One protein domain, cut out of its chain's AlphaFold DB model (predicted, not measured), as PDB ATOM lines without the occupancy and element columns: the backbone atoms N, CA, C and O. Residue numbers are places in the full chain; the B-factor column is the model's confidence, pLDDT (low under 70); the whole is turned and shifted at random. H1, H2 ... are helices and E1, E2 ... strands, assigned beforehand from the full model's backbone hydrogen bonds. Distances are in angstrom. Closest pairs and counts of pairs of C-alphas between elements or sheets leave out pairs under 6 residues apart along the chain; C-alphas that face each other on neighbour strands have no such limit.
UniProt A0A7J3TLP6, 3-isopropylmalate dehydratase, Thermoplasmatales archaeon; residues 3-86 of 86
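What this domain is: This is residues 3 to 86 of the 86 residues of the protein "3-isopropylmalate dehydratase" of Thermoplasmatales archaeon (UniProt A0A7J3TLP6). What is the shape? A small three-stranded sheet, E3, E4 and E5, makes one end; over one face of it, but apart from its strands, lies the parallel pair E1 and E2, with H1 packed on E2 on the side away from that sheet. H2 and H3 make a corner toward the opposite end, where residues 81 to 86 stick out. What is it built of? The 84 printed residues include three named helices and five named strands, in the order E1, H1, E2, E3, E4, E5, H2, H3; the class is mixed, and the whole is loose, with a radius of gyration of the C-alphas of 14.8 A and spans of 50 by 24 by 20 A.

How they stand to each other: How is the largest sheet joined? E3, residues 38 to 41, E4, residues 46 to 49, and E5, residues 54 to 57, form a meander of two hairpins, each strand the antiparallel neighbour of the one before. N 39 and O 48, and N 47 and O 56, are each 2.9 A apart, within hydrogen-bond range. What of the other strands? E1, residues 3 to 5, H1, residues 10 to 18, and E2, residues 22 to 25, form a strand-helix-strand unit, two parallel neighbours with a helix between, its crossover right-handed; N 3 and O 22 are 2.9 A apart. How do the helices meet? H1 touches H2, residues 63 to 70, at a steep tilt of 63 degrees, the closest C-alphas being Ile 17 and Ile 69, 6.5 A apart. H2 and H3, residues 74 to 84, touch only at the corner, about perpendicular at 75 degrees, closest at C-alphas 68 and 77, 5.5 A. In H1, H2 and H3 every O i to N i+4 pair is within hydrogen-bond range.

Where its parts are: Where are the anchors? E1 begins at C-alpha 3, (-5.431, 46.288, 2.765), and H3 ends at C-alpha 84, (25.658, 45.969, 1.655). How long are the helices? H1 measures 12.4 A, H2 10.4 A and H3 15.5 A.

The domain as a whole: Is anything missing or long? The printed part has no cut; E2 to E3 is a long link of 12 residues. Where is confidence low? Residues 85 to 86 are under 70.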
ATOM      1  N   ILE A   3      -4.211  45.491   2.920       94.38
ATOM      2  CA  ILE A   3      -5.431  46.288   2.765       94.38
ATOM      3  C   ILE A   3      -5.718  46.434   1.275       94.38
ATOM      4  O   ILE A   3      -4.867  46.903   0.517       94.38
ATOM      5  N   VAL A   4      -6.932  46.076   0.865       94.62
ATOM      6  CA  VAL A   4      -7.401  46.217  -0.515       94.62
ATOM      7  C   VAL A   4      -8.506  47.269  -0.557       94.62
ATOM      8  O   VAL A   4      -9.428  47.231   0.252       94.62
ATOM      9  N   ALA A   5      -8.413  48.225  -1.480       95.75
ATOM     10  CA  ALA A   5      -9.426  49.266  -1.664       95.75
ATOM     11  C   ALA A   5      -9.504  49.708  -3.132       95.75
ATOM     12  O   ALA A   5      -8.607  49.414  -3.917       95.75
ATOM     13  N   LYS A   6     -10.535  50.474  -3.514       95.31
ATOM     14  CA  LYS A   6     -10.606  51.086  -4.859       95.31
ATOM     15  C   LYS A   6      -9.465  52.055  -5.129       95.31
ATOM     16  O   LYS A   6      -8.984  52.152  -6.256       95.31
ATOM     17  N   SER A   7      -9.091  52.812  -4.107       95.06
ATOM     18  CA  SER A   7      -8.053  53.829  -4.163       95.06
ATOM     19  C   SER A   7      -7.598  54.194  -2.756       95.06
ATOM     20  O   SER A   7      -8.327  54.002  -1.779       95.06
ATOM     21  N   PHE A   8      -6.400  54.768  -2.658       95.50
ATOM     22  CA  PHE A   8      -5.882  55.323  -1.411       95.50
ATOM     23  C   PHE A   8      -5.545  56.806  -1.545       95.50
ATOM     24  O   PHE A   8      -5.066  57.283  -2.575       95.50
ATOM     25  N   ALA A   9      -5.715  57.553  -0.452       97.19
ATOM     26  CA  ALA A   9      -5.136  58.886  -0.353       97.19
ATOM     27  C   ALA A   9      -3.601  58.796  -0.432       97.19
ATOM     28  O   ALA A   9      -2.984  57.942   0.206       97.19
ATOM     29  N   ARG A  10      -2.961  59.722  -1.161       94.75
ATOM     30  CA  ARG A  10      -1.505  59.689  -1.415       94.75
ATOM     31  C   ARG A  10      -0.659  59.600  -0.138       94.75
ATOM     32  O   ARG A  10       0.327  58.870  -0.101       94.75
ATOM     33  N   ILE A  11      -1.044  60.338   0.908       96.81
ATOM     34  CA  ILE A  11      -0.331  60.343   2.196       96.81
ATOM     35  C   ILE A  11      -0.465  58.986   2.891       96.81
ATOM     36  O   ILE A  11       0.531  58.457   3.381       96.81
ATOM     37  N   PHE A  12      -1.668  58.408   2.888       96.56
ATOM     38  CA  PHE A  12      -1.910  57.087   3.458       96.56
ATOM     39  C   PHE A  12      -1.085  56.022   2.735       96.56
ATOM     40  O   PHE A  12      -0.356  55.284   3.389       96.56
ATOM     41  N   PHE A  13      -1.119  56.008   1.397       93.81
ATOM     42  CA  PHE A  13      -0.362  55.051   0.590       93.81
ATOM     43  C   PHE A  13       1.135  55.084   0.928       93.81
ATOM     44  O   PHE A  13       1.728  54.059   1.253       93.81
ATOM     45  N   ARG A  14       1.745  56.277   0.943       93.50
ATOM     46  CA  ARG A  14       3.163  56.432   1.298       93.50
ATOM     47  C   ARG A  14       3.454  55.960   2.726       93.50
ATOM     48  O   ARG A  14       4.455  55.289   2.951       93.50
ATOM     49  N   ASN A  15       2.612  56.326   3.691       95.56
ATOM     50  CA  ASN A  15       2.824  55.958   5.091       95.56
ATOM     51  C   ASN A  15       2.694  54.443   5.304       95.56
ATOM     52  O   ASN A  15       3.508  53.880   6.029       95.56
ATOM     53  N   ALA A  16       1.739  53.790   4.640       95.25
ATOM     54  CA  ALA A  16       1.579  52.340   4.667       95.25
ATOM     55  C   ALA A  16       2.852  51.633   4.174       95.25
ATOM     56  O   ALA A  16       3.446  50.852   4.916       95.25
ATOM     57  N   ILE A  17       3.345  52.000   2.986       92.38
ATOM     58  CA  ILE A  17       4.591  51.449   2.431       92.38
ATOM     59  C   ILE A  17       5.780  51.686   3.369       92.38
ATOM     60  O   ILE A  17       6.573  50.776   3.611       92.38
ATOM     61  N   ASN A  18       5.900  52.888   3.942       93.44
ATOM     62  CA  ASN A  18       6.992  53.212   4.861       93.44
ATOM     63  C   ASN A  18       7.011  52.311   6.104       93.44
ATOM     64  O   ASN A  18       8.097  52.022   6.607       93.44
ATOM     65  N   GLN A  19       5.840  51.864   6.563       95.06
ATOM     66  CA  GLN A  19       5.670  50.937   7.689       95.06
ATOM     67  C   GLN A  19       5.675  49.456   7.269       95.06
ATOM     68  O   GLN A  19       5.468  48.585   8.104       95.06
ATOM     69  N   GLY A  20       5.899  49.153   5.986       92.31
ATOM     70  CA  GLY A  20       5.894  47.780   5.474       92.31
ATOM     71  C   GLY A  20       4.496  47.178   5.309       92.31
ATOM     72  O   GLY A  20       4.371  45.969   5.136       92.31
ATOM     73  N   LEU A  21       3.446  48.001   5.340       93.19
ATOM     74  CA  LEU A  21       2.073  47.561   5.128       93.19
ATOM     75  C   LEU A  21       1.777  47.419   3.632       93.19
ATOM     76  O   LEU A  21       1.990  48.347   2.847       93.19
ATOM     77  N   VAL A  22       1.234  46.263   3.247       92.38
ATOM     78  CA  VAL A  22       0.791  45.994   1.876       92.38
ATOM     79  C   VAL A  22      -0.547  46.688   1.635       92.38
ATOM     80  O   VAL A  22      -1.539  46.388   2.297       92.38
ATOM     81  N   VAL A  23      -0.580  47.594   0.662       93.94
ATOM     82  CA  VAL A  23      -1.792  48.285   0.204       93.94
ATOM     83  C   VAL A  23      -1.975  48.052  -1.291       93.94
ATOM     84  O   VAL A  23      -1.041  48.243  -2.070       93.94
ATOM     85  N   ILE A  24      -3.164  47.608  -1.692       93.88
ATOM     86  CA  ILE A  24      -3.454  47.176  -3.062       93.88
ATOM     87  C   ILE A  24      -4.706  47.877  -3.567       93.88
ATOM     88  O   ILE A  24      -5.774  47.803  -2.960       93.88
ATOM     89  N   GLU A  25      -4.578  48.543  -4.709       94.50
ATOM     90  CA  GLU A  25      -5.722  49.127  -5.397       94.50
ATOM     91  C   GLU A  25      -6.385  48.081  -6.301       94.50
ATOM     92  O   GLU A  25      -5.756  47.553  -7.222       94.50
ATOM     93  N   CYS A  26      -7.664  47.799  -6.058       95.38
ATOM     94  CA  CYS A  26      -8.493  46.918  -6.874       95.38
ATOM     95  C   CYS A  26      -9.829  47.602  -7.177       95.38
ATOM     96  O   CYS A  26     -10.548  48.032  -6.278       95.38
ATOM     97  N   LYS A  27     -10.186  47.712  -8.461       94.75
ATOM     98  CA  LYS A  27     -11.434  48.376  -8.874       94.75
ATOM     99  C   LYS A  27     -12.684  47.564  -8.523       94.75
ATOM    100  O   LYS A  27     -13.740  48.156  -8.339       94.75
ATOM    101  N   ASN A  28     -12.538  46.245  -8.417       95.12
ATOM    102  CA  ASN A  28     -13.613  45.269  -8.232       95.12
ATOM    103  C   ASN A  28     -13.892  44.923  -6.762       95.12
ATOM    104  O   ASN A  28     -14.522  43.914  -6.482       95.12
ATOM    105  N   VAL A  29     -13.434  45.737  -5.806       94.88
ATOM    106  CA  VAL A  29     -13.700  45.467  -4.380       94.88
ATOM    107  C   VAL A  29     -15.186  45.505  -4.015       94.88
ATOM    108  O   VAL A  29     -15.538  44.974  -2.975       94.88
ATOM    109  N   ASP A  30     -16.053  46.091  -4.849       95.88
ATOM    110  CA  ASP A  30     -17.508  46.053  -4.629       95.88
ATOM    111  C   ASP A  30     -18.101  44.646  -4.791       95.88
ATOM    112  O   ASP A  30     -19.181  44.380  -4.277       95.88
ATOM    113  N   ASP A  31     -17.409  43.754  -5.509       95.19
ATOM    114  CA  ASP A  31     -17.849  42.372  -5.740       95.19
ATOM    115  C   ASP A  31     -17.465  41.440  -4.568       95.19
ATOM    116  O   ASP A  31     -17.800  40.250  -4.568       95.19
ATOM    117  N   ILE A  32     -16.732  41.970  -3.583       96.31
ATOM    118  CA  ILE A  32     -16.196  41.258  -2.420       96.31
ATOM    119  C   ILE A  32     -17.059  41.587  -1.203       96.31
ATOM    120  O   ILE A  32     -17.315  42.753  -0.908       96.31
ATOM    121  N   GLU A  33     -17.476  40.553  -0.480       96.88
ATOM    122  CA  GLU A  33     -18.323  40.682   0.704       96.88
ATOM    123  C   GLU A  33     -17.557  40.374   1.992       96.88
ATOM    124  O   GLU A  33     -16.506  39.729   1.992       96.88
ATOM    125  N   GLU A  34     -18.089  40.857   3.113       96.81
ATOM    126  CA  GLU A  34     -17.573  40.490   4.428       96.81
ATOM    127  C   GLU A  34     -17.662  38.968   4.617       96.81
ATOM    128  O   GLU A  34     -18.707  38.362   4.395       96.81
ATOM    129  N   GLY A  35     -16.549  38.357   5.027       96.31
ATOM    130  CA  GLY A  35     -16.439  36.907   5.185       96.31
ATOM    131  C   GLY A  35     -15.955  36.154   3.941       96.31
ATOM    132  O   GLY A  35     -15.699  34.957   4.048       96.31
ATOM    133  N   ASP A  36     -15.772  36.818   2.792       97.12
ATOM    134  CA  ASP A  36     -15.137  36.187   1.629       97.12
ATOM    135  C   ASP A  36     -13.661  35.853   1.913       97.12
ATOM    136  O   ASP A  36     -12.891  36.683   2.407       97.12
ATOM    137  N   GLU A  37     -13.237  34.643   1.539       97.12
ATOM    138  CA  GLU A  37     -11.839  34.230   1.610       97.12
ATOM    139  C   GLU A  37     -11.098  34.667   0.345       97.12
ATOM    140  O   GLU A  37     -11.459  34.300  -0.779       97.12
ATOM    141  N   LEU A  38     -10.034  35.449   0.530       96.19
ATOM    142  CA  LEU A  38      -9.250  36.014  -0.562       96.19
ATOM    143  C   LEU A  38      -7.812  35.498  -0.544       96.19
ATOM    144  O   LEU A  38      -7.115  35.583   0.466       96.19
ATOM    145  N   GLU A  39      -7.335  35.066  -1.707       95.75
ATOM    146  CA  GLU A  39      -5.918  34.846  -1.976       95.75
ATOM    147  C   GLU A  39      -5.385  35.994  -2.838       95.75
ATOM    148  O   GLU A  39      -5.985  36.370  -3.846       95.75
ATOM    149  N   ILE A  40      -4.251  36.571  -2.445       93.69
ATOM    150  CA  ILE A  40      -3.642  37.709  -3.137       93.69
ATOM    151  C   ILE A  40      -2.268  37.294  -3.652       93.69
ATOM    152  O   ILE A  40      -1.369  37.008  -2.862       93.69
ATOM    153  N   ASP A  41      -2.094  37.337  -4.970       92.44
ATOM    154  CA  ASP A  41      -0.811  37.138  -5.641       92.44
ATOM    155  C   ASP A  41      -0.323  38.484  -6.194       92.44
ATOM    156  O   ASP A  41      -0.721  38.942  -7.270       92.44
ATOM    157  N   THR A  42       0.531  39.161  -5.424       87.88
ATOM    158  CA  THR A  42       1.067  40.480  -5.796       87.88
ATOM    159  C   THR A  42       2.056  40.431  -6.956       87.88
ATOM    160  O   THR A  42       2.257  41.458  -7.609       87.88
ATOM    161  N   ASP A  43       2.663  39.266  -7.202       86.81
ATOM    162  CA  ASP A  43       3.663  39.067  -8.250       86.81
ATOM    163  C   ASP A  43       2.967  38.870  -9.605       86.81
ATOM    164  O   ASP A  43       3.345  39.501 -10.594       86.81
ATOM    165  N   LYS A  44       1.893  38.067  -9.644       90.25
ATOM    166  CA  LYS A  44       1.026  37.941 -10.830       90.25
ATOM    167  C   LYS A  44       0.096  39.138 -11.023       90.25
ATOM    168  O   LYS A  44      -0.341  39.396 -12.143       90.25
ATOM    169  N   GLY A  45      -0.185  39.884  -9.955       92.19
ATOM    170  CA  GLY A  45      -1.131  40.993  -9.983       92.19
ATOM    171  C   GLY A  45      -2.578  40.507 -10.017       92.19
ATOM    172  O   GLY A  45      -3.386  40.999 -10.806       92.19
ATOM    173  N   GLU A  46      -2.922  39.552  -9.155       95.50
ATOM    174  CA  GLU A  46      -4.254  38.945  -9.108       95.50
ATOM    175  C   GLU A  46      -4.769  38.817  -7.668       95.50
ATOM    176  O   GLU A  46      -4.016  38.543  -6.735       95.50
ATOM    177  N   ILE A  47      -6.077  39.009  -7.495       96.31
ATOM    178  CA  ILE A  47      -6.814  38.684  -6.271       96.31
ATOM    179  C   ILE A  47      -7.833  37.613  -6.637       96.31
ATOM    180  O   ILE A  47      -8.667  37.830  -7.514       96.31
ATOM    181  N   ARG A  48      -7.783  36.467  -5.966       97.00
ATOM    182  CA  ARG A  48      -8.721  35.360  -6.142       97.00
ATOM    183  C   ARG A  48      -9.677  35.326  -4.960       97.00
ATOM    184  O   ARG A  48      -9.245  35.153  -3.826       97.00
ATOM    185  N   ASN A  49     -10.965  35.470  -5.233       97.56
ATOM    186  CA  ASN A  49     -12.019  35.217  -4.264       97.56
ATOM    187  C   ASN A  49     -12.356  33.724  -4.297       97.56
ATOM    188  O   ASN A  49     -12.945  33.231  -5.263       97.56
ATOM    189  N   LEU A  50     -11.933  33.007  -3.258       97.56
ATOM    190  CA  LEU A  50     -12.090  31.560  -3.145       97.56
ATOM    191  C   LEU A  50     -13.541  31.176  -2.832       97.56
ATOM    192  O   LEU A  50     -14.006  30.149  -3.320       97.56
ATOM    193  N   SER A  51     -14.270  32.032  -2.110       97.38
ATOM    194  CA  SER A  51     -15.685  31.833  -1.779       97.38
ATOM    195  C   SER A  51     -16.595  31.902  -3.009       97.38
ATOM    196  O   SER A  51     -17.561  31.147  -3.113       97.38
ATOM    197  N   LYS A  52     -16.281  32.790  -3.962       96.25
ATOM    198  CA  LYS A  52     -17.105  33.047  -5.160       96.25
ATOM    199  C   LYS A  52     -16.530  32.468  -6.457       96.25
ATOM    200  O   LYS A  52     -17.196  32.506  -7.489       96.25
ATOM    201  N   GLY A  53     -15.296  31.963  -6.437       95.94
ATOM    202  CA  GLY A  53     -14.602  31.467  -7.631       95.94
ATOM    203  C   GLY A  53     -14.257  32.560  -8.651       95.94
ATOM    204  O   GLY A  53     -14.098  32.268  -9.836       95.94
ATOM    205  N   ALA A  54     -14.162  33.817  -8.209       96.62
ATOM    206  CA  ALA A  54     -13.875  34.969  -9.060       96.62
ATOM    207  C   ALA A  54     -12.401  35.387  -8.965       96.62
ATOM    208  O   ALA A  54     -11.776  35.267  -7.911       96.62
ATOM    209  N   THR A  55     -11.855  35.937 -10.053       96.88
ATOM    210  CA  THR A  55     -10.489  36.480 -10.089       96.88
ATOM    211  C   THR A  55     -10.507  37.919 -10.583       96.88
ATOM    212  O   THR A  55     -11.038  38.215 -11.655       96.88
ATOM    213  N   TYR A  56      -9.869  38.806  -9.828       95.94
ATOM    214  CA  TYR A  56      -9.754  40.225 -10.125       95.94
ATOM    215  C   TYR A  56      -8.308  40.576 -10.458       95.94
ATOM    216  O   TYR A  56      -7.384  40.247  -9.713       95.94
ATOM    217  N   LYS A  57      -8.104  41.283 -11.571       95.00
ATOM    218  CA  LYS A  57      -6.778  41.773 -11.956       95.00
ATOM    219  C   LYS A  57      -6.460  43.072 -11.228       95.00
ATOM    220  O   LYS A  57      -7.237  44.026 -11.266       95.00
ATOM    221  N   ILE A  58      -5.277  43.123 -10.637       94.12
ATOM    222  CA  ILE A  58      -4.690  44.314 -10.029       94.12
ATOM    223  C   ILE A  58      -3.400  44.667 -10.762       94.12
ATOM    224  O   ILE A  58      -2.891  43.914 -11.592       94.12
ATOM    225  N   LYS A  59      -2.854  45.847 -10.479       89.50
ATOM    226  CA  LYS A  59      -1.502  46.155 -10.944       89.50
ATOM    227  C   LYS A  59      -0.513  45.333 -10.112       89.50
ATOM    228  O   LYS A  59      -0.602  45.407  -8.885       89.50
ATOM    229  N   PRO A  60       0.423  44.598 -10.743       88.62
ATOM    230  CA  PRO A  60       1.499  43.941 -10.018       88.62
ATOM    231  C   PRO A  60       2.252  44.949  -9.159       88.62
ATOM    232  O   PRO A  60       2.434  46.108  -9.559       88.62
ATOM    233  N   LEU A  61       2.690  44.510  -7.984       86.69
ATOM    234  CA  LEU A  61       3.466  45.365  -7.103       86.69
ATOM    235  C   LEU A  61       4.853  45.591  -7.734       86.69
ATOM    236  O   LEU A  61       5.559  44.620  -8.005       86.69
ATOM    237  N   PRO A  62       5.276  46.845  -7.974       90.00
ATOM    238  CA  PRO A  62       6.617  47.121  -8.469       90.00
ATOM    239  C   PRO A  62       7.686  46.451  -7.586       90.00
ATOM    240  O   PRO A  62       7.589  46.560  -6.358       90.00
ATOM    241  N   PRO A  63       8.735  45.833  -8.167       89.38
ATOM    242  CA  PRO A  63       9.730  45.077  -7.404       89.38
ATOM    243  C   PRO A  63      10.344  45.854  -6.233       89.38
ATOM    244  O   PRO A  63      10.473  45.320  -5.136       89.38
ATOM    245  N   PHE A  64      10.632  47.147  -6.417       89.50
ATOM    246  CA  PHE A  64      11.204  47.978  -5.354       89.50
ATOM    247  C   PHE A  64      10.262  48.140  -4.143       89.50
ATOM    248  O   PHE A  64      10.719  48.170  -3.003       89.50
ATOM    249  N   LEU A  65       8.943  48.231  -4.367       90.94
ATOM    250  CA  LEU A  65       7.963  48.317  -3.279       90.94
ATOM    251  C   LEU A  65       7.854  46.981  -2.553       90.94
ATOM    252  O   LEU A  65       7.787  46.959  -1.324       90.94
ATOM    253  N   ALA A  66       7.895  45.876  -3.301       89.81
ATOM    254  CA  ALA A  66       7.918  44.539  -2.727       89.81
ATOM    255  C   ALA A  66       9.141  44.341  -1.818       89.81
ATOM    256  O   ALA A  66       9.003  43.788  -0.731       89.81
ATOM    257  N   GLU A  67      10.320  44.839  -2.204       92.06
ATOM    258  CA  GLU A  67      11.521  44.783  -1.359       92.06
ATOM    259  C   GLU A  67      11.398  45.606  -0.071       92.06
ATOM    260  O   GLU A  67      11.822  45.141   0.991       92.06
ATOM    261  N   ILE A  68      10.814  46.808  -0.142       93.06
ATOM    262  CA  ILE A  68      10.572  47.662   1.033       93.06
ATOM    263  C   ILE A  68       9.607  46.972   2.003       93.06
ATOM    264  O   ILE A  68       9.847  46.938   3.208       93.06
ATOM    265  N   ILE A  69       8.534  46.381   1.485       91.50
ATOM    266  CA  ILE A  69       7.548  45.658   2.293       91.50
ATOM    267  C   ILE A  69       8.164  44.398   2.907       91.50
ATOM    268  O   ILE A  69       8.099  44.229   4.122       91.50
ATOM    269  N   LYS A  70       8.830  43.551   2.105       90.62
ATOM    270  CA  LYS A  70       9.554  42.353   2.587       90.62
ATOM    271  C   LYS A  70      10.606  42.709   3.631       90.62
ATOM    272  O   LYS A  70      10.938  41.910   4.500       90.62
ATOM    273  N   SER A  71      11.118  43.932   3.551       93.19
ATOM    274  CA  SER A  71      12.059  44.471   4.508       93.19
ATOM    275  C   SER A  71      11.457  44.825   5.872       93.19
ATOM    276  O   SER A  71      12.225  45.018   6.815       93.19
ATOM    277  N   GLY A  72      10.133  44.905   5.998       92.00
ATOM    278  CA  GLY A  72       9.452  45.446   7.174       92.00
ATOM    279  C   GLY A  72       9.363  46.976   7.162       92.00
ATOM    280  O   GLY A  72       9.291  47.597   8.218       92.00
ATOM    281  N   GLY A  73       9.430  47.594   5.979       93.88
ATOM    282  CA  GLY A  73       9.323  49.037   5.789       93.88
ATOM    283  C   GLY A  73      10.608  49.707   5.304       93.88
ATOM    284  O   GLY A  73      11.650  49.083   5.078       93.88
ATOM    285  N   LEU A  74      10.520  51.029   5.138       94.38
ATOM    286  CA  LEU A  74      11.548  51.824   4.461       94.38
ATOM    287  C   LEU A  74      12.851  51.913   5.265       94.38
ATOM    288  O   LEU A  74      13.935  51.814   4.695       94.38
ATOM    289  N   ILE A  75      12.770  52.081   6.588       94.94
ATOM    290  CA  ILE A  75      13.966  52.207   7.434       94.94
ATOM    291  C   ILE A  75      14.789  50.904   7.448       94.94
ATOM    292  O   ILE A  75      15.990  50.973   7.179       94.94
ATOM    293  N   PRO A  76      14.203  49.715   7.698       93.69
ATOM    294  CA  PRO A  76      14.931  48.452   7.565       93.69
ATOM    295  C   PRO A  76      15.511  48.210   6.166       93.69
ATOM    296  O   PRO A  76      16.629  47.710   6.045       93.69
ATOM    297  N   TYR A  77      14.775  48.581   5.112       94.81
ATOM    298  CA  TYR A  77      15.243  48.484   3.727       94.81
ATOM    299  C   TYR A  77      16.512  49.312   3.495       94.81
ATOM    300  O   TYR A  77      17.519  48.793   3.013       94.81
ATOM    301  N   MET A  78      16.488  50.579   3.914       93.62
ATOM    302  CA  MET A  78      17.630  51.488   3.810       93.62
ATOM    303  C   MET A  78      18.844  50.978   4.589       93.62
ATOM    304  O   MET A  78      19.951  50.985   4.058       93.62
ATOM    305  N   LYS A  79      18.647  50.482   5.818       92.44
ATOM    306  CA  LYS A  79      19.737  49.913   6.628       92.44
ATOM    307  C   LYS A  79      20.428  48.743   5.923       92.44
ATOM    308  O   LYS A  79      21.653  48.686   5.923       92.44
ATOM    309  N   ARG A  80      19.660  47.843   5.295       90.56
ATOM    310  CA  ARG A  80      20.218  46.724   4.514       90.56
ATOM    311  C   ARG A  80      21.011  47.196   3.299       90.56
ATOM    312  O   ARG A  80      22.096  46.680   3.075       90.56
ATOM    313  N   ARG A  81      20.499  48.167   2.534       87.88
ATOM    314  CA  ARG A  81      21.218  48.681   1.355       87.88
ATOM    315  C   ARG A  81      22.535  49.341   1.735       87.88
ATOM    316  O   ARG A  81      23.554  48.988   1.165       87.88
ATOM    317  N   VAL A  82      22.522  50.209   2.745       87.31
ATOM    318  CA  VAL A  82      23.741  50.887   3.213       87.31
ATOM    319  C   VAL A  82      24.756  49.885   3.768       87.31
ATOM    320  O   VAL A  82      25.939  50.015   3.496       87.31
ATOM    321  N   SER A  83      24.315  48.856   4.499       80.62
ATOM    322  CA  SER A  83      25.219  47.823   5.024       80.62
ATOM    323  C   SER A  83      25.795  46.886   3.955       80.62
ATOM    324  O   SER A  83      26.779  46.221   4.245       80.62
ATOM    325  N   ASN A  84      25.175  46.787   2.774       72.00
ATOM    326  CA  ASN A  84      25.658  45.969   1.655       72.00
ATOM    327  C   ASN A  84      26.554  46.757   0.681       72.00
ATOM    328  O   ASN A  84      27.155  46.157  -0.206       72.00
ATOM    329  N   GLU A  85      26.601  48.087   0.801       59.31
ATOM    330  CA  GLU A  85      27.449  48.981  -0.002       59.31
ATOM    331  C   GLU A  85      28.767  49.355   0.715       59.31
ATOM    332  O   GLU A  85      29.576  50.095   0.154       59.31
ATOM    333  N   ILE A  86      28.988  48.833   1.931       48.41
ATOM    334  CA  ILE A  86      30.218  48.952   2.738       48.41
ATOM    335  C   ILE A  86      30.892  47.581   2.794       48.41
ATOM    336  O   ILE A  86      32.133  47.537   2.628       48.41
TER     337      ILE A  86